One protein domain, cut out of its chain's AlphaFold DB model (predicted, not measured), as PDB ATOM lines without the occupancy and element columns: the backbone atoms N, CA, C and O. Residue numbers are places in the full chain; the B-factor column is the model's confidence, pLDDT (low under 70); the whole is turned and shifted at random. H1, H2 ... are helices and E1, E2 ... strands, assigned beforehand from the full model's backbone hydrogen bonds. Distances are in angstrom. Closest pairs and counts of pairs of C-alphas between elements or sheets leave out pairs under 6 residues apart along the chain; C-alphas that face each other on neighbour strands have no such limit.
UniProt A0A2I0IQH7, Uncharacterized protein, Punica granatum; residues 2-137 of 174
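What this domain is: This is residues 2 to 137 of the 174 residues of an uncharacterized protein of Punica granatum (UniProt A0A2I0IQH7). The model is a loose, open frame with a long two-stranded hairpin, E2 and E3, as an arm; at the hairpin's end of the domain lie the small strand pair E1 and E4 and the short helix H1, near E3. Helices H2 and H3 lie at the far end, with no contact between them, and a long stretch without named elements, residues 68 to 104, leads from H2 back to E4. The printed part has 136 residues, with three named helices and four named strands in the order H1 E1 E2 E3 H2 E4 H3; both two-stranded sheets are antiparallel. The class is mixed, with 63 residues in named elements, under half; the whole is loose, with a radius of gyration of the C-alphas of 19.1 A and spans of 49 by 48 by 31 A.

How they stand to each other: E2, residues 28 to 36, and E3, residues 42 to 51, form a hairpin, antiparallel at 161 degrees; N 31 and O 48 are 2.8 A apart, within hydrogen-bond range. H1, residues 2 to 10, comes closest to E3 at the C-alphas of Glu 4 and Arg 48, 6.8 A apart. E1, residues 14 to 17, and E4, residues 105 to 108, are antiparallel at 139 degrees, with N 15 and O 107 at 2.8 A. H2, residues 56 to 67, and H3, residues 117 to 131, are only just apart, their closest C-alphas 8.1 A from each other. In H1 and H2 every O i to N i+4 pair is within hydrogen-bond range; in H3, 9 of 11 are.

Where its parts are: E2 runs 25.9 A from C-alpha 28 at (-7.439, 14.366, 0.897), and E3 26.2 A. H1 begins at C-alpha 2 (5.902, 10.030, -5.644). H2 is 16.7 A long; H3, 21.4 A, ends at C-alpha 131 (-29.426, 37.462, 12.705).

The domain as a whole: The C-alphas farthest apart, of Asn 39 and Arg 131, are 57.9 A apart. The printed part has no cut; the link from H2 to E4 is long. Mean pLDDT of the printed part is 75.8, with residues 76 to 87 and 109 to 127 among those under 70.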
ATOM      1  N   LYS A   2       4.598   9.751  -6.268       86.88
ATOM      2  CA  LYS A   2       5.902  10.030  -5.644       86.88
ATOM      3  C   LYS A   2       6.503  11.379  -6.069       86.88
ATOM      4  O   LYS A   2       6.682  12.227  -5.221       86.88
ATOM      5  N   SER A   3       6.559  11.651  -7.374       85.56
ATOM      6  CA  SER A   3       6.998  12.948  -7.921       85.56
ATOM      7  C   SER A   3       6.258  14.190  -7.389       85.56
ATOM      8  O   SER A   3       6.810  15.279  -7.419       85.56
ATOM      9  N   GLU A   4       4.994  14.057  -6.972       84.81
ATOM     10  CA  GLU A   4       4.214  15.160  -6.384       84.81
ATOM     11  C   GLU A   4       4.528  15.317  -4.886       84.81
ATOM     12  O   GLU A   4       4.567  16.423  -4.373       84.81
ATOM     13  N   ILE A   5       4.773  14.211  -4.175       86.50
ATOM     14  CA  ILE A   5       5.204  14.243  -2.768       86.50
ATOM     15  C   ILE A   5       6.638  14.767  -2.651       86.50
ATOM     16  O   ILE A   5       6.928  15.576  -1.771       86.50
ATOM     17  N   ASP A   6       7.518  14.341  -3.556       86.31
ATOM     18  CA  ASP A   6       8.906  14.793  -3.619       86.31
ATOM     19  C   ASP A   6       8.944  16.313  -3.854       86.31
ATOM     20  O   ASP A   6       9.588  17.037  -3.099       86.31
ATOM     21  N   SER A   7       8.138  16.829  -4.793       83.19
ATOM     22  CA  SER A   7       8.063  18.275  -5.045       83.19
ATOM     23  C   SER A   7       7.507  19.072  -3.857       83.19
ATOM     24  O   SER A   7       7.949  20.194  -3.619       83.19
ATOM     25  N   MET A   8       6.567  18.518  -3.081       80.31
ATOM     26  CA  MET A   8       6.074  19.142  -1.840       80.31
ATOM     27  C   MET A   8       7.131  19.157  -0.730       80.31
ATOM     28  O   MET A   8       7.170  20.104   0.056       80.31
ATOM     29  N   SER A   9       7.988  18.134  -0.690       78.38
ATOM     30  CA  SER A   9       9.102  18.032   0.259       78.38
ATOM     31  C   SER A   9      10.213  19.034  -0.069       78.38
ATOM     32  O   SER A   9      10.796  19.622   0.835       78.38
ATOM     33  N   GLU A  10      10.464  19.280  -1.359       80.75
ATOM     34  CA  GLU A  10      11.405  20.305  -1.833       80.75
ATOM     35  C   GLU A  10      10.906  21.743  -1.596       80.75
ATOM     36  O   GLU A  10      11.713  22.658  -1.440       80.75
ATOM     37  N   ASN A  11       9.584  21.961  -1.570       76.06
ATOM     38  CA  ASN A  11       8.957  23.288  -1.497       76.06
ATOM     39  C   ASN A  11       8.319  23.605  -0.129       76.06
ATOM     40  O   ASN A  11       7.264  24.245  -0.108       76.06
ATOM     41  N   PRO A  12       8.974  23.234   0.988       71.19
ATOM     42  CA  PRO A  12       8.407  22.978   2.326       71.19
ATOM     43  C   PRO A  12       6.993  23.544   2.519       71.19
ATOM     44  O   PRO A  12       6.799  24.663   3.004       71.19
ATOM     45  N   VAL A  13       6.005  22.794   2.021       73.56
ATOM     46  CA  VAL A  13       4.591  23.208   2.024       73.56
ATOM     47  C   VAL A  13       3.925  22.811   3.347       73.56
ATOM     48  O   VAL A  13       2.983  23.451   3.796       73.56
ATOM     49  N   TRP A  14       4.426  21.766   4.008       82.38
ATOM     50  CA  TRP A  14       3.850  21.251   5.245       82.38
ATOM     51  C   TRP A  14       4.891  20.689   6.216       82.38
ATOM     52  O   TRP A  14       6.004  20.333   5.831       82.38
ATOM     53  N   ASP A  15       4.468  20.532   7.465       85.44
ATOM     54  CA  ASP A  15       5.172  19.810   8.516       85.44
ATOM     55  C   ASP A  15       4.289  18.687   9.059       85.44
ATOM     56  O   ASP A  15       3.066  18.814   9.158       85.44
ATOM     57  N   LEU A  16       4.908  17.576   9.451       87.81
ATOM     58  CA  LEU A  16       4.207  16.495  10.136       87.81
ATOM     59  C   LEU A  16       4.134  16.791  11.634       87.81
ATOM     60  O   LEU A  16       5.146  16.778  12.327       87.81
ATOM     61  N   VAL A  17       2.924  17.023  12.141       88.25
ATOM     62  CA  VAL A  17       2.683  17.371  13.549       88.25
ATOM     63  C   VAL A  17       1.498  16.602  14.120       88.25
ATOM     64  O   VAL A  17       0.595  16.191  13.392       88.25
ATOM     65  N   ASN A  18       1.454  16.447  15.439       87.19
ATOM     66  CA  ASN A  18       0.243  15.977  16.104       87.19
ATOM     67  C   ASN A  18      -0.746  17.146  16.227       87.19
ATOM     68  O   ASN A  18      -0.367  18.201  16.746       87.19
ATOM     69  N   PRO A  19      -1.985  17.014  15.720       83.38
ATOM     70  CA  PRO A  19      -2.970  18.078  15.821       83.38
ATOM     71  C   PRO A  19      -3.378  18.290  17.292       83.38
ATOM     72  O   PRO A  19      -3.434  17.318  18.048       83.38
ATOM     73  N   PRO A  20      -3.692  19.534  17.701       85.19
ATOM     74  CA  PRO A  20      -4.290  19.816  19.001       85.19
ATOM     75  C   PRO A  20      -5.613  19.068  19.198       85.19
ATOM     76  O   PRO A  20      -6.306  18.731  18.233       85.19
ATOM     77  N   GLU A  21      -5.989  18.847  20.455       84.69
ATOM     78  CA  GLU A  21      -7.242  18.179  20.796       84.69
ATOM     79  C   GLU A  21      -8.457  18.967  20.270       84.69
ATOM     80  O   GLU A  21      -8.502  20.195  20.330       84.69
ATOM     81  N   GLY A  22      -9.433  18.258  19.698       83.31
ATOM     82  CA  GLY A  22     -10.647  18.852  19.125       83.31
ATOM     83  C   GLY A  22     -10.542  19.317  17.666       83.31
ATOM     84  O   GLY A  22     -11.568  19.645  17.068       83.31
ATOM     85  N   ILE A  23      -9.356  19.299  17.048       82.00
ATOM     86  CA  ILE A  23      -9.207  19.598  15.617       82.00
ATOM     87  C   ILE A  23      -9.564  18.376  14.767       82.00
ATOM     88  O   ILE A  23      -9.029  17.285  14.958       82.00
ATOM     89  N   VAL A  24     -10.424  18.579  13.764       84.12
ATOM     90  CA  VAL A  24     -10.746  17.571  12.744       84.12
ATOM     91  C   VAL A  24      -9.935  17.865  11.475       84.12
ATOM     92  O   VAL A  24     -10.204  18.873  10.818       84.12
ATOM     93  N   PRO A  25      -8.956  17.018  11.103       86.62
ATOM     94  CA  PRO A  25      -8.166  17.222   9.895       86.62
ATOM     95  C   PRO A  25      -9.008  17.143   8.618       86.62
ATOM     96  O   PRO A  25      -9.981  16.391   8.519       86.62
ATOM     97  N   ILE A  26      -8.596  17.896   7.604       88.62
ATOM     98  CA  ILE A  26      -9.186  17.855   6.270       88.62
ATOM     99  C   ILE A  26      -8.742  16.564   5.576       88.62
ATOM    100  O   ILE A  26      -7.554  16.262   5.477       88.62
ATOM    101  N   GLY A  27      -9.691  15.805   5.034       88.00
ATOM    102  CA  GLY A  27      -9.361  14.640   4.218       88.00
ATOM    103  C   GLY A  27      -8.773  15.038   2.860       88.00
ATOM    104  O   GLY A  27      -9.085  16.096   2.316       88.00
ATOM    105  N   ASN A  28      -7.992  14.157   2.240       91.56
ATOM    106  CA  ASN A  28      -7.439  14.366   0.897       91.56
ATOM    107  C   ASN A  28      -7.854  13.252  -0.086       91.56
ATOM    108  O   ASN A  28      -8.478  12.248   0.290       91.56
ATOM    109  N   LYS A  29      -7.573  13.457  -1.377       91.19
ATOM    110  CA  LYS A  29      -7.619  12.414  -2.413       91.19
ATOM    111  C   LYS A  29      -6.607  12.671  -3.522       91.19
ATOM    112  O   LYS A  29      -6.322  13.815  -3.867       91.19
ATOM    113  N   TRP A  30      -6.170  11.590  -4.155       91.56
ATOM    114  CA  TRP A  30      -5.430  11.644  -5.407       91.56
ATOM    115  C   TRP A  30      -6.374  11.842  -6.597       91.56
ATOM    116  O   TRP A  30      -7.393  11.159  -6.720       91.56
ATOM    117  N   VAL A  31      -6.026  12.774  -7.482       89.62
ATOM    118  CA  VAL A  31      -6.697  13.005  -8.766       89.62
ATOM    119  C   VAL A  31      -5.699  12.766  -9.889       89.62
ATOM    120  O   VAL A  31      -4.626  13.368  -9.919       89.62
ATOM    121  N   PHE A  32      -6.070  11.904 -10.832       89.25
ATOM    122  CA  PHE A  32      -5.232  11.544 -11.970       89.25
ATOM    123  C   PHE A  32      -5.759  12.196 -13.244       89.25
ATOM    124  O   PHE A  32      -6.956  12.159 -13.523       89.25
ATOM    125  N   LYS A  33      -4.862  12.792 -14.031       88.50
ATOM    126  CA  LYS A  33      -5.184  13.389 -15.329       88.50
ATOM    127  C   LYS A  33      -4.173  12.938 -16.372       88.50
ATOM    128  O   LYS A  33      -2.970  13.096 -16.182       88.50
ATOM    129  N   ARG A  34      -4.669  12.423 -17.496       90.19
ATOM    130  CA  ARG A  34      -3.859  12.178 -18.693       90.19
ATOM    131  C   ARG A  34      -3.850  13.445 -19.537       90.19
ATOM    132  O   ARG A  34      -4.912  14.012 -19.791       90.19
ATOM    133  N   LYS A  35      -2.668  13.908 -19.928       82.75
ATOM    134  CA  LYS A  35      -2.514  14.922 -20.971       82.75
ATOM    135  C   LYS A  35      -2.303  14.204 -22.294       82.75
ATOM    136  O   LYS A  35      -1.392  13.388 -22.404       82.75
ATOM    137  N   ILE A  36      -3.191  14.480 -23.236       88.25
ATOM    138  CA  ILE A  36      -3.142  13.944 -24.590       88.25
ATOM    139  C   ILE A  36      -2.614  15.069 -25.474       88.25
ATOM    140  O   ILE A  36      -3.120  16.190 -25.393       88.25
ATOM    141  N   GLY A  37      -1.572  14.770 -26.241       84.44
ATOM    142  CA  GLY A  37      -0.987  15.696 -27.197       84.44
ATOM    143  C   GLY A  37      -1.880  15.901 -28.412       84.44
ATOM    144  O   GLY A  37      -2.835  15.155 -28.637       84.44
ATOM    145  N   ALA A  38      -1.539  16.879 -29.246       85.56
ATOM    146  CA  ALA A  38      -2.270  17.156 -30.488       85.56
ATOM    147  C   ALA A  38      -2.317  15.947 -31.450       85.56
ATOM    148  O   ALA A  38      -3.214  15.841 -32.277       85.56
ATOM    149  N   ASN A  39      -1.379  15.006 -31.308       88.44
ATOM    150  CA  ASN A  39      -1.300  13.753 -32.065       88.44
ATOM    151  C   ASN A  39      -2.173  12.611 -31.500       88.44
ATOM    152  O   ASN A  39      -2.047  11.471 -31.946       88.44
ATOM    153  N   GLY A  40      -2.989  12.870 -30.473       84.19
ATOM    154  CA  GLY A  40      -3.832  11.860 -29.829       84.19
ATOM    155  C   GLY A  40      -3.086  10.887 -28.905       84.19
ATOM    156  O   GLY A  40      -3.719  10.023 -28.296       84.19
ATOM    157  N   LYS A  41      -1.760  11.012 -28.747       86.25
ATOM    158  CA  LYS A  41      -0.965  10.172 -27.836       86.25
ATOM    159  C   LYS A  41      -0.898  10.775 -26.437       86.25
ATOM    160  O   LYS A  41      -0.935  11.989 -26.253       86.25
ATOM    161  N   VAL A  42      -0.780   9.913 -25.428       85.94
ATOM    162  CA  VAL A  42      -0.592  10.360 -24.044       85.94
ATOM    163  C   VAL A  42       0.823  10.912 -23.885       85.94
ATOM    164  O   VAL A  42       1.792  10.170 -24.000       85.94
ATOM    165  N   GLU A  43       0.930  12.201 -23.585       85.69
ATOM    166  CA  GLU A  43       2.207  12.876 -23.333       85.69
ATOM    167  C   GLU A  43       2.625  12.767 -21.869       85.69
ATOM    168  O   GLU A  43       3.805  12.682 -21.541       85.69
ATOM    169  N   THR A  44       1.666  12.839 -20.943       85.56
ATOM    170  CA  THR A  44       1.988  12.857 -19.511       85.56
ATOM    171  C   THR A  44       0.837  12.330 -18.670       85.56
ATOM    172  O   THR A  44      -0.320  12.718 -18.847       85.56
ATOM    173  N   TYR A  45       1.175  11.521 -17.670       86.81
ATOM    174  CA  TYR A  45       0.287  11.187 -16.563       86.81
ATOM    175  C   TYR A  45       0.569  12.135 -15.399       86.81
ATOM    176  O   TYR A  45       1.667  12.141 -14.848       86.81
ATOM    177  N   LYS A  46      -0.415  12.951 -15.018       87.31
ATOM    178  CA  LYS A  46      -0.327  13.833 -13.852       87.31
ATOM    179  C   LYS A  46      -1.123  13.244 -12.698       87.31
ATOM    180  O   LYS A  46      -2.281  12.874 -12.875       87.31
ATOM    181  N   ALA A  47      -0.513  13.200 -11.521       89.69
ATOM    182  CA  ALA A  47      -1.190  12.924 -10.261       89.69
ATOM    183  C   ALA A  47      -1.154  14.203  -9.428       89.69
ATOM    184  O   ALA A  47      -0.100  14.817  -9.337       89.69
ATOM    185  N   ARG A  48      -2.286  14.593  -8.850       89.25
ATOM    186  CA  ARG A  48      -2.398  15.752  -7.960       89.25
ATOM    187  C   ARG A  48      -3.008  15.321  -6.647       89.25
ATOM    188  O   ARG A  48      -4.004  14.590  -6.656       89.25
ATOM    189  N   LEU A  49      -2.440  15.791  -5.547       88.81
ATOM    190  CA  LEU A  49      -3.063  15.656  -4.242       88.81
ATOM    191  C   LEU A  49      -4.044  16.811  -4.038       88.81
ATOM    192  O   LEU A  49      -3.712  17.965  -4.290       88.81
ATOM    193  N   VAL A  50      -5.274  16.501  -3.634       87.56
ATOM    194  CA  VAL A  50      -6.343  17.500  -3.518       87.56
ATOM    195  C   VAL A  50      -7.045  17.373  -2.173       87.56
ATOM    196  O   VAL A  50      -7.495  16.286  -1.799       87.56
ATOM    197  N   ALA A  51      -7.189  18.501  -1.478       85.94
ATOM    198  CA  ALA A  51      -7.987  18.619  -0.263       85.94
ATOM    199  C   ALA A  51      -9.482  18.399  -0.555       85.94
ATOM    200  O   ALA A  51     -10.029  18.914  -1.535       85.94
ATOM    201  N   LYS A  52     -10.180  17.671   0.315       82.44
ATOM    202  CA  LYS A  52     -11.637  17.502   0.255       82.44
ATOM    203  C   LYS A  52     -12.313  18.638   1.016       82.44
ATOM    204  O   LYS A  52     -12.736  18.475   2.154       82.44
ATOM    205  N   VAL A  53     -12.426  19.790   0.363       73.88
ATOM    206  CA  VAL A  53     -13.163  20.943   0.894       73.88
ATOM    207  C   VAL A  53     -14.594  20.967   0.360       73.88
ATOM    208  O   VAL A  53     -14.857  20.621  -0.792       73.88
ATOM    209  N   MET A  54     -15.542  21.361   1.209       67.88
ATOM    210  CA  MET A  54     -16.956  21.424   0.854       67.88
ATOM    211  C   MET A  54     -17.355  22.874   0.566       67.88
ATOM    212  O   MET A  54     -17.481  23.689   1.475       67.88
ATOM    213  N   LEU A  55     -17.599  23.190  -0.704       68.31
ATOM    214  CA  LEU A  55     -17.876  24.550  -1.185       68.31
ATOM    215  C   LEU A  55     -19.344  24.970  -0.965       68.31
ATOM    216  O   LEU A  55     -20.039  25.364  -1.902       68.31
ATOM    217  N   LYS A  56     -19.846  24.867   0.275       71.19
ATOM    218  CA  LYS A  56     -21.221  25.282   0.628       71.19
ATOM    219  C   LYS A  56     -21.469  26.770   0.361       71.19
ATOM    220  O   LYS A  56     -22.542  27.126  -0.104       71.19
ATOM    221  N   SER A  57     -20.480  27.619   0.624       68.19
ATOM    222  CA  SER A  57     -20.572  29.072   0.435       68.19
ATOM    223  C   SER A  57     -20.785  29.463  -1.027       68.19
ATOM    224  O   SER A  57     -21.658  30.274  -1.316       68.19
ATOM    225  N   ILE A  58     -20.059  28.836  -1.959       74.44
ATOM    226  CA  ILE A  58     -20.215  29.094  -3.399       74.44
ATOM    227  C   ILE A  58     -21.614  28.688  -3.874       74.44
ATOM    228  O   ILE A  58     -22.223  29.407  -4.655       74.44
ATOM    229  N   ARG A  59     -22.163  27.579  -3.356       72.06
ATOM    230  CA  ARG A  59     -23.531  27.137  -3.680       72.06
ATOM    231  C   ARG A  59     -24.583  28.158  -3.260       72.06
ATOM    232  O   ARG A  59     -25.469  28.460  -4.043       72.06
ATOM    233  N   ILE A  60     -24.468  28.681  -2.038       75.06
ATOM    234  CA  ILE A  60     -25.386  29.708  -1.529       75.06
ATOM    235  C   ILE A  60     -25.270  30.973  -2.384       75.06
ATOM    236  O   ILE A  60     -26.282  31.512  -2.812       75.06
ATOM    237  N   MET A  61     -24.045  31.404  -2.692       74.25
ATOM    238  CA  MET A  61     -23.798  32.584  -3.521       74.25
ATOM    239  C   MET A  61     -24.402  32.447  -4.926       74.25
ATOM    240  O   MET A  61     -25.061  33.371  -5.389       74.25
ATOM    241  N   LEU A  62     -24.229  31.295  -5.580       78.31
ATOM    242  CA  LEU A  62     -24.816  31.033  -6.898       78.31
ATOM    243  C   LEU A  62     -26.347  30.943  -6.847       78.31
ATOM    244  O   LEU A  62     -27.005  31.430  -7.757       78.31
ATOM    245  N   ALA A  63     -26.916  30.364  -5.785       76.94
ATOM    246  CA  ALA A  63     -28.366  30.315  -5.607       76.94
ATOM    247  C   ALA A  63     -28.970  31.718  -5.430       76.94
ATOM    248  O   ALA A  63     -30.003  32.015  -6.021       76.94
ATOM    249  N   ILE A  64     -28.305  32.591  -4.663       74.81
ATOM    250  CA  ILE A  64     -28.700  33.999  -4.513       74.81
ATOM    251  C   ILE A  64     -28.590  34.724  -5.856       74.81
ATOM    252  O   ILE A  64     -29.535  35.399  -6.249       74.81
ATOM    253  N   ALA A  65     -27.476  34.558  -6.578       78.31
ATOM    254  CA  ALA A  65     -27.289  35.189  -7.881       78.31
ATOM    255  C   ALA A  65     -28.385  34.776  -8.877       78.31
ATOM    256  O   ALA A  65     -28.972  35.637  -9.515       78.31
ATOM    257  N   ALA A  66     -28.724  33.486  -8.940       77.44
ATOM    258  CA  ALA A  66     -29.810  33.001  -9.786       77.44
ATOM    259  C   ALA A  66     -31.187  33.538  -9.356       77.44
ATOM    260  O   ALA A  66     -32.012  33.850 -10.206       77.44
ATOM    261  N   HIS A  67     -31.446  33.659  -8.047       77.75
ATOM    262  CA  HIS A  67     -32.725  34.164  -7.539       77.75
ATOM    263  C   HIS A  67     -32.961  35.642  -7.880       77.75
ATOM    264  O   HIS A  67     -34.094  36.027  -8.152       77.75
ATOM    265  N   TYR A  68     -31.904  36.454  -7.865       80.75
ATOM    266  CA  TYR A  68     -31.975  37.889  -8.155       80.75
ATOM    267  C   TYR A  68     -31.575  38.253  -9.593       80.75
ATOM    268  O   TYR A  68     -31.406  39.435  -9.879       80.75
ATOM    269  N   ASP A  69     -31.415  37.260 -10.472       83.50
ATOM    270  CA  ASP A  69     -30.979  37.435 -11.865       83.50
ATOM    271  C   ASP A  69     -29.672  38.245 -11.998       83.50
ATOM    272  O   ASP A  69     -29.521  39.151 -12.815       83.50
ATOM    273  N   TYR A  70     -28.705  37.956 -11.124       86.19
ATOM    274  CA  TYR A  70     -27.396  38.597 -11.149       86.19
ATOM    275  C   TYR A  70     -26.463  37.931 -12.152       86.19
ATOM    276  O   TYR A  70     -26.275  36.712 -12.158       86.19
ATOM    277  N   GLU A  71     -25.764  38.763 -12.919       82.81
ATOM    278  CA  GLU A  71     -24.675  38.322 -13.778       82.81
ATOM    279  C   GLU A  71     -23.441  37.940 -12.941       82.81
ATOM    280  O   GLU A  71     -22.943  38.716 -12.117       82.81
ATOM    281  N   VAL A  72     -22.926  36.724 -13.146       79.62
ATOM    282  CA  VAL A  72     -21.761  36.208 -12.416       79.62
ATOM    283  C   VAL A  72     -20.518  36.280 -13.290       79.62
ATOM    284  O   VAL A  72     -20.336  35.494 -14.218       79.62
ATOM    285  N   TRP A  73     -19.602  37.168 -12.917       76.06
ATOM    286  CA  TRP A  73     -18.291  37.285 -13.544       76.06
ATOM    287  C   TRP A  73     -17.265  36.403 -12.822       76.06
ATOM    288  O   TRP A  73     -17.065  36.515 -11.610       76.06
ATOM    289  N   HIS A  74     -16.596  35.516 -13.563       76.44
ATOM    290  CA  HIS A  74     -15.548  34.645 -13.031       76.44
ATOM    291  C   HIS A  74     -14.158  35.152 -13.433       76.44
ATOM    292  O   HIS A  74     -13.873  35.335 -14.613       76.44
ATOM    293  N   MET A  75     -13.273  35.320 -12.449       73.69
ATOM    294  CA  MET A  75     -11.870  35.666 -12.664       73.69
ATOM    295  C   MET A  75     -10.973  34.621 -12.002       73.69
ATOM    296  O   MET A  75     -11.007  34.432 -10.784       73.69
ATOM    297  N   GLU A  76     -10.137  33.964 -12.804       68.12
ATOM    298  CA  GLU A  76      -9.109  33.061 -12.298       68.12
ATOM    299  C   GLU A  76      -7.854  33.863 -11.943       68.12
ATOM    300  O   GLU A  76      -7.165  34.397 -12.812       68.12
ATOM    301  N   VAL A  77      -7.527  33.925 -10.656       64.00
ATOM    302  CA  VAL A  77      -6.278  34.534 -10.195       64.00
ATOM    303  C   VAL A  77      -5.251  33.428  -9.977       64.00
ATOM    304  O   VAL A  77      -5.429  32.534  -9.144       64.00
ATOM    305  N   LYS A  78      -4.148  33.482 -10.726       62.34
ATOM    306  CA  LYS A  78      -3.039  32.533 -10.580       62.34
ATOM    307  C   LYS A  78      -2.360  32.741  -9.222       62.34
ATOM    308  O   LYS A  78      -2.162  33.873  -8.798       62.34
ATOM    309  N   THR A  79      -1.956  31.657  -8.557       59.22
ATOM    310  CA  THR A  79      -1.154  31.660  -7.306       59.22
ATOM    311  C   THR A  79      -1.807  32.263  -6.051       59.22
ATOM    312  O   THR A  79      -1.117  32.543  -5.077       59.22
ATOM    313  N   THR A  80      -3.133  32.407  -6.004       52.66
ATOM    314  CA  THR A  80      -3.829  32.956  -4.817       52.66
ATOM    315  C   THR A  80      -3.584  32.182  -3.529       52.66
ATOM    316  O   THR A  80      -3.525  32.784  -2.463       52.66
ATOM    317  N   PHE A  81      -3.396  30.866  -3.622       59.00
ATOM    318  CA  PHE A  81      -3.125  30.013  -2.466       59.00
ATOM    319  C   PHE A  81      -1.761  30.283  -1.812       59.00
ATOM    320  O   PHE A  81      -1.609  29.993  -0.634       59.00
ATOM    321  N   LEU A  82      -0.789  30.863  -2.533       57.50
ATOM    322  CA  LEU A  82       0.539  31.189  -1.989       57.50
ATOM    323  C   LEU A  82       0.572  32.520  -1.228       57.50
ATOM    324  O   LEU A  82       1.538  32.791  -0.525       57.50
ATOM    325  N   ASN A  83      -0.455  33.354  -1.403       55.69
ATOM    326  CA  ASN A  83      -0.508  34.718  -0.873       55.69
ATOM    327  C   ASN A  83      -1.739  34.949   0.026       55.69
ATOM    328  O   ASN A  83      -2.068  36.090   0.349       55.69
ATOM    329  N   GLY A  84      -2.454  33.881   0.396       54.88
ATOM    330  CA  GLY A  84      -3.636  33.941   1.253       54.88
ATOM    331  C   GLY A  84      -3.266  33.912   2.737       54.88
ATOM    332  O   GLY A  84      -2.493  33.066   3.169       54.88
ATOM    333  N   TYR A  85      -3.839  34.820   3.527       60.88
ATOM    334  CA  TYR A  85      -3.731  34.795   4.985       60.88
ATOM    335  C   TYR A  85      -4.727  33.799   5.581       60.88
ATOM    336  O   TYR A  85      -5.916  33.842   5.253       60.88
ATOM    337  N   ILE A  86      -4.244  32.931   6.465       65.00
ATOM    338  CA  ILE A  86      -5.045  31.916   7.143       65.00
ATOM    339  C   ILE A  86      -4.719  32.007   8.633       65.00
ATOM    340  O   ILE A  86      -3.579  31.791   9.028       65.00
ATOM    341  N   GLU A  87      -5.707  32.372   9.445       60.88
ATOM    342  CA  GLU A  87      -5.549  32.485  10.905       60.88
ATOM    343  C   GLU A  87      -5.498  31.128  11.586       60.88
ATOM    344  O   GLU A  87      -4.794  30.927  12.573       60.88
ATOM    345  N   GLU A  88      -6.271  30.191  11.050       70.19
ATOM    346  CA  GLU A  88      -6.402  28.858  11.597       70.19
ATOM    347  C   GLU A  88      -5.294  27.962  11.045       70.19
ATOM    348  O   GLU A  88      -5.039  27.912   9.840       70.19
ATOM    349  N   GLY A  89      -4.651  27.200  11.931       74.94
ATOM    350  CA  GLY A  89      -3.772  26.122  11.501       74.94
ATOM    351  C   GLY A  89      -4.575  25.110  10.688       74.94
ATOM    352  O   GLY A  89      -5.498  24.487  11.212       74.94
ATOM    353  N   ILE A  90      -4.228  24.936   9.413       82.94
ATOM    354  CA  ILE A  90      -4.852  23.915   8.572       82.94
ATOM    355  C   ILE A  90      -4.133  22.597   8.808       82.94
ATOM    356  O   ILE A  90      -2.929  22.485   8.585       82.94
ATOM    357  N   PHE A  91      -4.906  21.594   9.214       88.06
ATOM    358  CA  PHE A  91      -4.448  20.223   9.362       88.06
ATOM    359  C   PHE A  91      -5.109  19.365   8.293       88.06
ATOM    360  O   PHE A  91      -6.317  19.459   8.067       88.06
ATOM    361  N   MET A  92      -4.328  18.513   7.647       89.44
ATOM    362  CA  MET A  92      -4.784  17.570   6.639       89.44
ATOM    363  C   MET A  92      -4.337  16.159   7.016       89.44
ATOM    364  O   MET A  92      -3.264  15.950   7.590       89.44
ATOM    365  N   ASP A  93      -5.160  15.170   6.685       90.56
ATOM    366  CA  ASP A  93      -4.730  13.777   6.731       90.56
ATOM    367  C   ASP A  93      -3.528  13.553   5.809       90.56
ATOM    368  O   ASP A  93      -3.388  14.214   4.777       90.56
ATOM    369  N   GLN A  94      -2.680  12.584   6.153       90.44
ATOM    370  CA  GLN A  94      -1.606  12.164   5.261       90.44
ATOM    371  C   GLN A  94      -2.188  11.521   3.986       90.44
ATOM    372  O   GLN A  94      -3.270  10.919   4.019       90.44
ATOM    373  N   PRO A  95      -1.526  11.675   2.829       89.88
ATOM    374  CA  PRO A  95      -1.971  11.032   1.607       89.88
ATOM    375  C   PRO A  95      -1.865   9.513   1.729       89.88
ATOM    376  O   PRO A  95      -0.823   8.973   2.101       89.88
ATOM    377  N   ARG A  96      -2.936   8.811   1.345       87.38
ATOM    378  CA  ARG A  96      -2.969   7.343   1.375       87.38
ATOM    379  C   ARG A  96      -1.774   6.765   0.607       87.38
ATOM    380  O   ARG A  96      -1.554   7.130  -0.551       87.38
ATOM    381  N   GLY A  97      -1.048   5.849   1.246       87.00
ATOM    382  CA  GLY A  97       0.161   5.213   0.700       87.00
ATOM    383  C   GLY A  97       1.476   5.936   1.018       87.00
ATOM    384  O   GLY A  97       2.530   5.442   0.631       87.00
ATOM    385  N   PHE A  98       1.422   7.063   1.729       86.06
ATOM    386  CA  PHE A  98       2.581   7.840   2.182       86.06
ATOM    387  C   PHE A  98       2.453   8.195   3.676       86.06
ATOM    388  O   PHE A  98       2.841   9.276   4.101       86.06
ATOM    389  N   GLU A  99       1.850   7.301   4.462       86.75
ATOM    390  CA  GLU A  99       1.573   7.507   5.886       86.75
ATOM    391  C   GLU A  99       2.797   7.159   6.750       86.75
ATOM    392  O   GLU A  99       3.371   6.075   6.627       86.75
ATOM    393  N   SER A 100       3.179   8.065   7.652       83.06
ATOM    394  CA  SER A 100       4.162   7.797   8.708       83.06
ATOM    395  C   SER A 100       3.583   6.893   9.803       83.06
ATOM    396  O   SER A 100       2.386   6.936  10.106       83.06
ATOM    397  N   LYS A 101       4.456   6.116  10.458       77.75
ATOM    398  CA  LYS A 101       4.104   5.248  11.596       77.75
ATOM    399  C   LYS A 101       3.537   6.032  12.785       77.75
ATOM    400  O   LYS A 101       2.704   5.498  13.512       77.75
ATOM    401  N   ASP A 102       3.917   7.300  12.928       77.81
ATOM    402  CA  ASP A 102       3.595   8.118  14.104       77.81
ATOM    403  C   ASP A 102       2.182   8.737  14.073       77.81
ATOM    404  O   ASP A 102       1.827   9.508  14.959       77.81
ATOM    405  N   LYS A 103       1.347   8.415  13.067       69.56
ATOM    406  CA  LYS A 103      -0.025   8.949  12.871       69.56
ATOM    407  C   LYS A 103      -0.145  10.485  12.871       69.56
ATOM    408  O   LYS A 103      -1.254  11.016  12.984       69.56
ATOM    409  N   SER A 104       0.966  11.191  12.682       80.19
ATOM    410  CA  SER A 104       1.015  12.646  12.553       80.19
ATOM    411  C   SER A 104       0.137  13.147  11.396       80.19
ATOM    412  O   SER A 104      -0.282  12.391  10.513       80.19
ATOM    413  N   LYS A 105      -0.196  14.432  11.400       83.31
ATOM    414  CA  LYS A 105      -0.990  15.097  10.361       83.31
ATOM    415  C   LYS A 105      -0.133  16.127   9.648       83.31
ATOM    416  O   LYS A 105       0.780  16.691  10.245       83.31
ATOM    417  N   ALA A 106      -0.438  16.367   8.380       80.12
ATOM    418  CA  ALA A 106       0.210  17.429   7.632       80.12
ATOM    419  C   ALA A 106      -0.378  18.769   8.083       80.12
ATOM    420  O   ALA A 106      -1.590  18.975   7.984       80.12
ATOM    421  N   LYS A 107       0.464  19.659   8.598       79.50
ATOM    422  CA  LYS A 107       0.117  21.034   8.948       79.50
ATOM    423  C   LYS A 107       0.810  21.975   7.981       79.50
ATOM    424  O   LYS A 107       1.997  21.820   7.736       79.50
ATOM    425  N   GLU A 108       0.077  22.949   7.463       75.56
ATOM    426  CA  GLU A 108       0.658  24.001   6.625       75.56
ATOM    427  C   GLU A 108       1.757  24.761   7.394       75.56
ATOM    428  O   GLU A 108       1.524  25.243   8.508       75.56
ATOM    429  N   SER A 109       2.946  24.869   6.797       63.59
ATOM    430  CA  SER A 109       4.123  25.476   7.443       63.59
ATOM    431  C   SER A 109       4.122  27.007   7.383       63.59
ATOM    432  O   SER A 109       4.800  27.670   8.170       63.59
ATOM    433  N   ARG A 110       3.376  27.606   6.445       62.75
ATOM    434  CA  ARG A 110       3.435  29.048   6.163       62.75
ATOM    435  C   ARG A 110       2.414  29.836   6.984       62.75
ATOM    436  O   ARG A 110       1.256  29.983   6.608       62.75
ATOM    437  N   SER A 111       2.877  30.431   8.084       50.81
ATOM    438  CA  SER A 111       2.153  31.503   8.779       50.81
ATOM    439  C   SER A 111       2.338  32.820   8.019       50.81
ATOM    440  O   SER A 111       3.290  33.564   8.261       50.81
ATOM    441  N   HIS A 112       1.447  33.135   7.082       53.06
ATOM    442  CA  HIS A 112       1.425  34.467   6.475       53.06
ATOM    443  C   HIS A 112       0.991  35.477   7.546       53.06
ATOM    444  O   HIS A 112      -0.052  35.298   8.145       53.06
ATOM    445  N   GLN A 113       1.776  36.520   7.837       43.78
ATOM    446  CA  GLN A 113       1.531  37.413   8.988       43.78
ATOM    447  C   GLN A 113       0.733  38.692   8.650       43.78
ATOM    448  O   GLN A 113       0.655  39.602   9.471       43.78
ATOM    449  N   LYS A 114       0.130  38.806   7.456       48.41
ATOM    450  CA  LYS A 114      -0.730  39.952   7.090       48.41
ATOM    451  C   LYS A 114      -1.846  39.551   6.113       48.41
ATOM    452  O   LYS A 114      -1.544  39.330   4.943       48.41
ATOM    453  N   SER A 115      -3.117  39.537   6.556       46.78
ATOM    454  CA  SER A 115      -4.281  40.225   5.925       46.78
ATOM    455  C   SER A 115      -5.666  39.651   6.300       46.78
ATOM    456  O   SER A 115      -6.010  38.520   5.994       46.78
ATOM    457  N   LYS A 116      -6.533  40.526   6.820       44.84
ATOM    458  CA  LYS A 116      -7.886  40.339   7.403       44.84
ATOM    459  C   LYS A 116      -9.024  39.865   6.457       44.84
ATOM    460  O   LYS A 116     -10.150  40.359   6.559       44.84
ATOM    461  N   HIS A 117      -8.773  39.041   5.433       40.22
ATOM    462  CA  HIS A 117      -9.752  38.828   4.337       40.22
ATOM    463  C   HIS A 117     -10.593  37.543   4.403       40.22
ATOM    464  O   HIS A 117     -11.706  37.541   3.869       40.22
ATOM    465  N   ILE A 118     -10.137  36.487   5.081       43.16
ATOM    466  CA  ILE A 118     -10.931  35.255   5.253       43.16
ATOM    467  C   ILE A 118     -11.940  35.367   6.407       43.16
ATOM    468  O   ILE A 118     -13.071  34.899   6.249       43.16
ATOM    469  N   GLU A 119     -11.596  36.088   7.481       44.59
ATOM    470  CA  GLU A 119     -12.502  36.394   8.600       44.59
ATOM    471  C   GLU A 119     -13.837  36.976   8.107       44.59
ATOM    472  O   GLU A 119     -14.906  36.452   8.422       44.59
ATOM    473  N   LYS A 120     -13.811  38.000   7.239       48.38
ATOM    474  CA  LYS A 120     -15.044  38.683   6.809       48.38
ATOM    475  C   LYS A 120     -16.058  37.763   6.126       48.38
ATOM    476  O   LYS A 120     -17.249  37.960   6.321       48.38
ATOM    477  N   ARG A 121     -15.642  36.763   5.336       47.22
ATOM    478  CA  ARG A 121     -16.588  35.943   4.543       47.22
ATOM    479  C   ARG A 121     -17.200  34.780   5.328       47.22
ATOM    480  O   ARG A 121     -18.357  34.443   5.088       47.22
ATOM    481  N   TYR A 122     -16.468  34.176   6.264       50.25
ATOM    482  CA  TYR A 122     -17.030  33.138   7.140       50.25
ATOM    483  C   TYR A 122     -17.869  33.736   8.270       50.25
ATOM    484  O   TYR A 122     -18.912  33.168   8.614       50.25
ATOM    485  N   HIS A 123     -17.471  34.903   8.790       55.88
ATOM    486  CA  HIS A 123     -18.283  35.626   9.762       55.88
ATOM    487  C   HIS A 123     -19.584  36.125   9.151       55.88
ATOM    488  O   HIS A 123     -20.613  35.904   9.773       55.88
ATOM    489  N   ILE A 124     -19.590  36.658   7.921       61.53
ATOM    490  CA  ILE A 124     -20.831  37.195   7.344       61.53
ATOM    491  C   ILE A 124     -21.914  36.121   7.203       61.53
ATOM    492  O   ILE A 124     -23.055  36.361   7.563       61.53
ATOM    493  N   ILE A 125     -21.570  34.903   6.764       63.03
ATOM    494  CA  ILE A 125     -22.558  33.822   6.628       63.03
ATOM    495  C   ILE A 125     -23.073  33.398   8.008       63.03
ATOM    496  O   ILE A 125     -24.279  33.262   8.192       63.03
ATOM    497  N   ARG A 126     -22.182  33.211   8.993       66.31
ATOM    498  CA  ARG A 126     -22.595  32.883  10.368       66.31
ATOM    499  C   ARG A 126     -23.415  34.003  11.006       66.31
ATOM    500  O   ARG A 126     -24.340  33.710  11.749       66.31
ATOM    501  N   GLU A 127     -23.093  35.255  10.717       68.00
ATOM    502  CA  GLU A 127     -23.771  36.438  11.235       68.00
ATOM    503  C   GLU A 127     -25.158  36.606  10.620       68.00
ATOM    504  O   GLU A 127     -26.108  36.805  11.366       68.00
ATOM    505  N   ILE A 128     -25.304  36.426   9.306       70.62
ATOM    506  CA  ILE A 128     -26.599  36.400   8.606       70.62
ATOM    507  C   ILE A 128     -27.480  35.274   9.171       70.62
ATOM    508  O   ILE A 128     -28.655  35.492   9.459       70.62
ATOM    509  N   ILE A 129     -26.910  34.087   9.423       73.50
ATOM    510  CA  ILE A 129     -27.641  32.992  10.084       73.50
ATOM    511  C   ILE A 129     -28.021  33.370  11.524       73.50
ATOM    512  O   ILE A 129     -29.156  33.149  11.937       73.50
ATOM    513  N   ARG A 130     -27.099  33.967  12.295       75.44
ATOM    514  CA  ARG A 130     -27.336  34.378  13.692       75.44
ATOM    515  C   ARG A 130     -28.379  35.490  13.803       75.44
ATOM    516  O   ARG A 130     -29.124  35.518  14.776       75.44
ATOM    517  N   ARG A 131     -28.421  36.400  12.830       81.12
ATOM    518  CA  ARG A 131     -29.426  37.462  12.705       81.12
ATOM    519  C   ARG A 131     -30.803  36.925  12.311       81.12
ATOM    520  O   ARG A 131     -31.783  37.631  12.499       81.12
ATOM    521  N   GLY A 132     -30.875  35.689  11.813       80.69
ATOM    522  CA  GLY A 132     -32.113  35.058  11.358       80.69
ATOM    523  C   GLY A 132     -32.468  35.370   9.905       80.69
ATOM    524  O   GLY A 132     -33.501  34.911   9.431       80.69
ATOM    525  N   ASP A 133     -31.603  36.086   9.184       73.62
ATOM    526  CA  ASP A 133     -31.822  36.468   7.785       73.62
ATOM    527  C   ASP A 133     -31.767  35.239   6.849       73.62
ATOM    528  O   ASP A 133     -32.371  35.234   5.778       73.62
ATOM    529  N   VAL A 134     -31.053  34.173   7.247       73.06
ATOM    530  CA  VAL A 134     -30.968  32.899   6.508       73.06
ATOM    531  C   VAL A 134     -31.020  31.703   7.458       73.06
ATOM    532  O   VAL A 134     -30.192  31.562   8.355       73.06
ATOM    533  N   THR A 135     -31.920  30.755   7.198       75.44
ATOM    534  CA  THR A 135     -31.957  29.450   7.877       75.44
ATOM    535  C   THR A 135     -31.235  28.373   7.074       75.44
ATOM    536  O   THR A 135     -31.587  28.095   5.928       75.44
ATOM    537  N   VAL A 136     -30.257  27.699   7.686       71.44
ATOM    538  CA  VAL A 136     -29.586  26.543   7.073       71.44
ATOM    539  C   VAL A 136     -30.354  25.271   7.399       71.44
ATOM    540  O   VAL A 136     -30.390  24.836   8.546       71.44
ATOM    541  N   GLN A 137     -30.912  24.634   6.372       76.00
ATOM    542  CA  GLN A 137     -31.555  23.328   6.494       76.00
ATOM    543  C   GLN A 137     -30.708  22.239   5.834       76.00
ATOM    544  O   GLN A 137     -30.053  22.448   4.808       76.00
TER     545      GLN A 137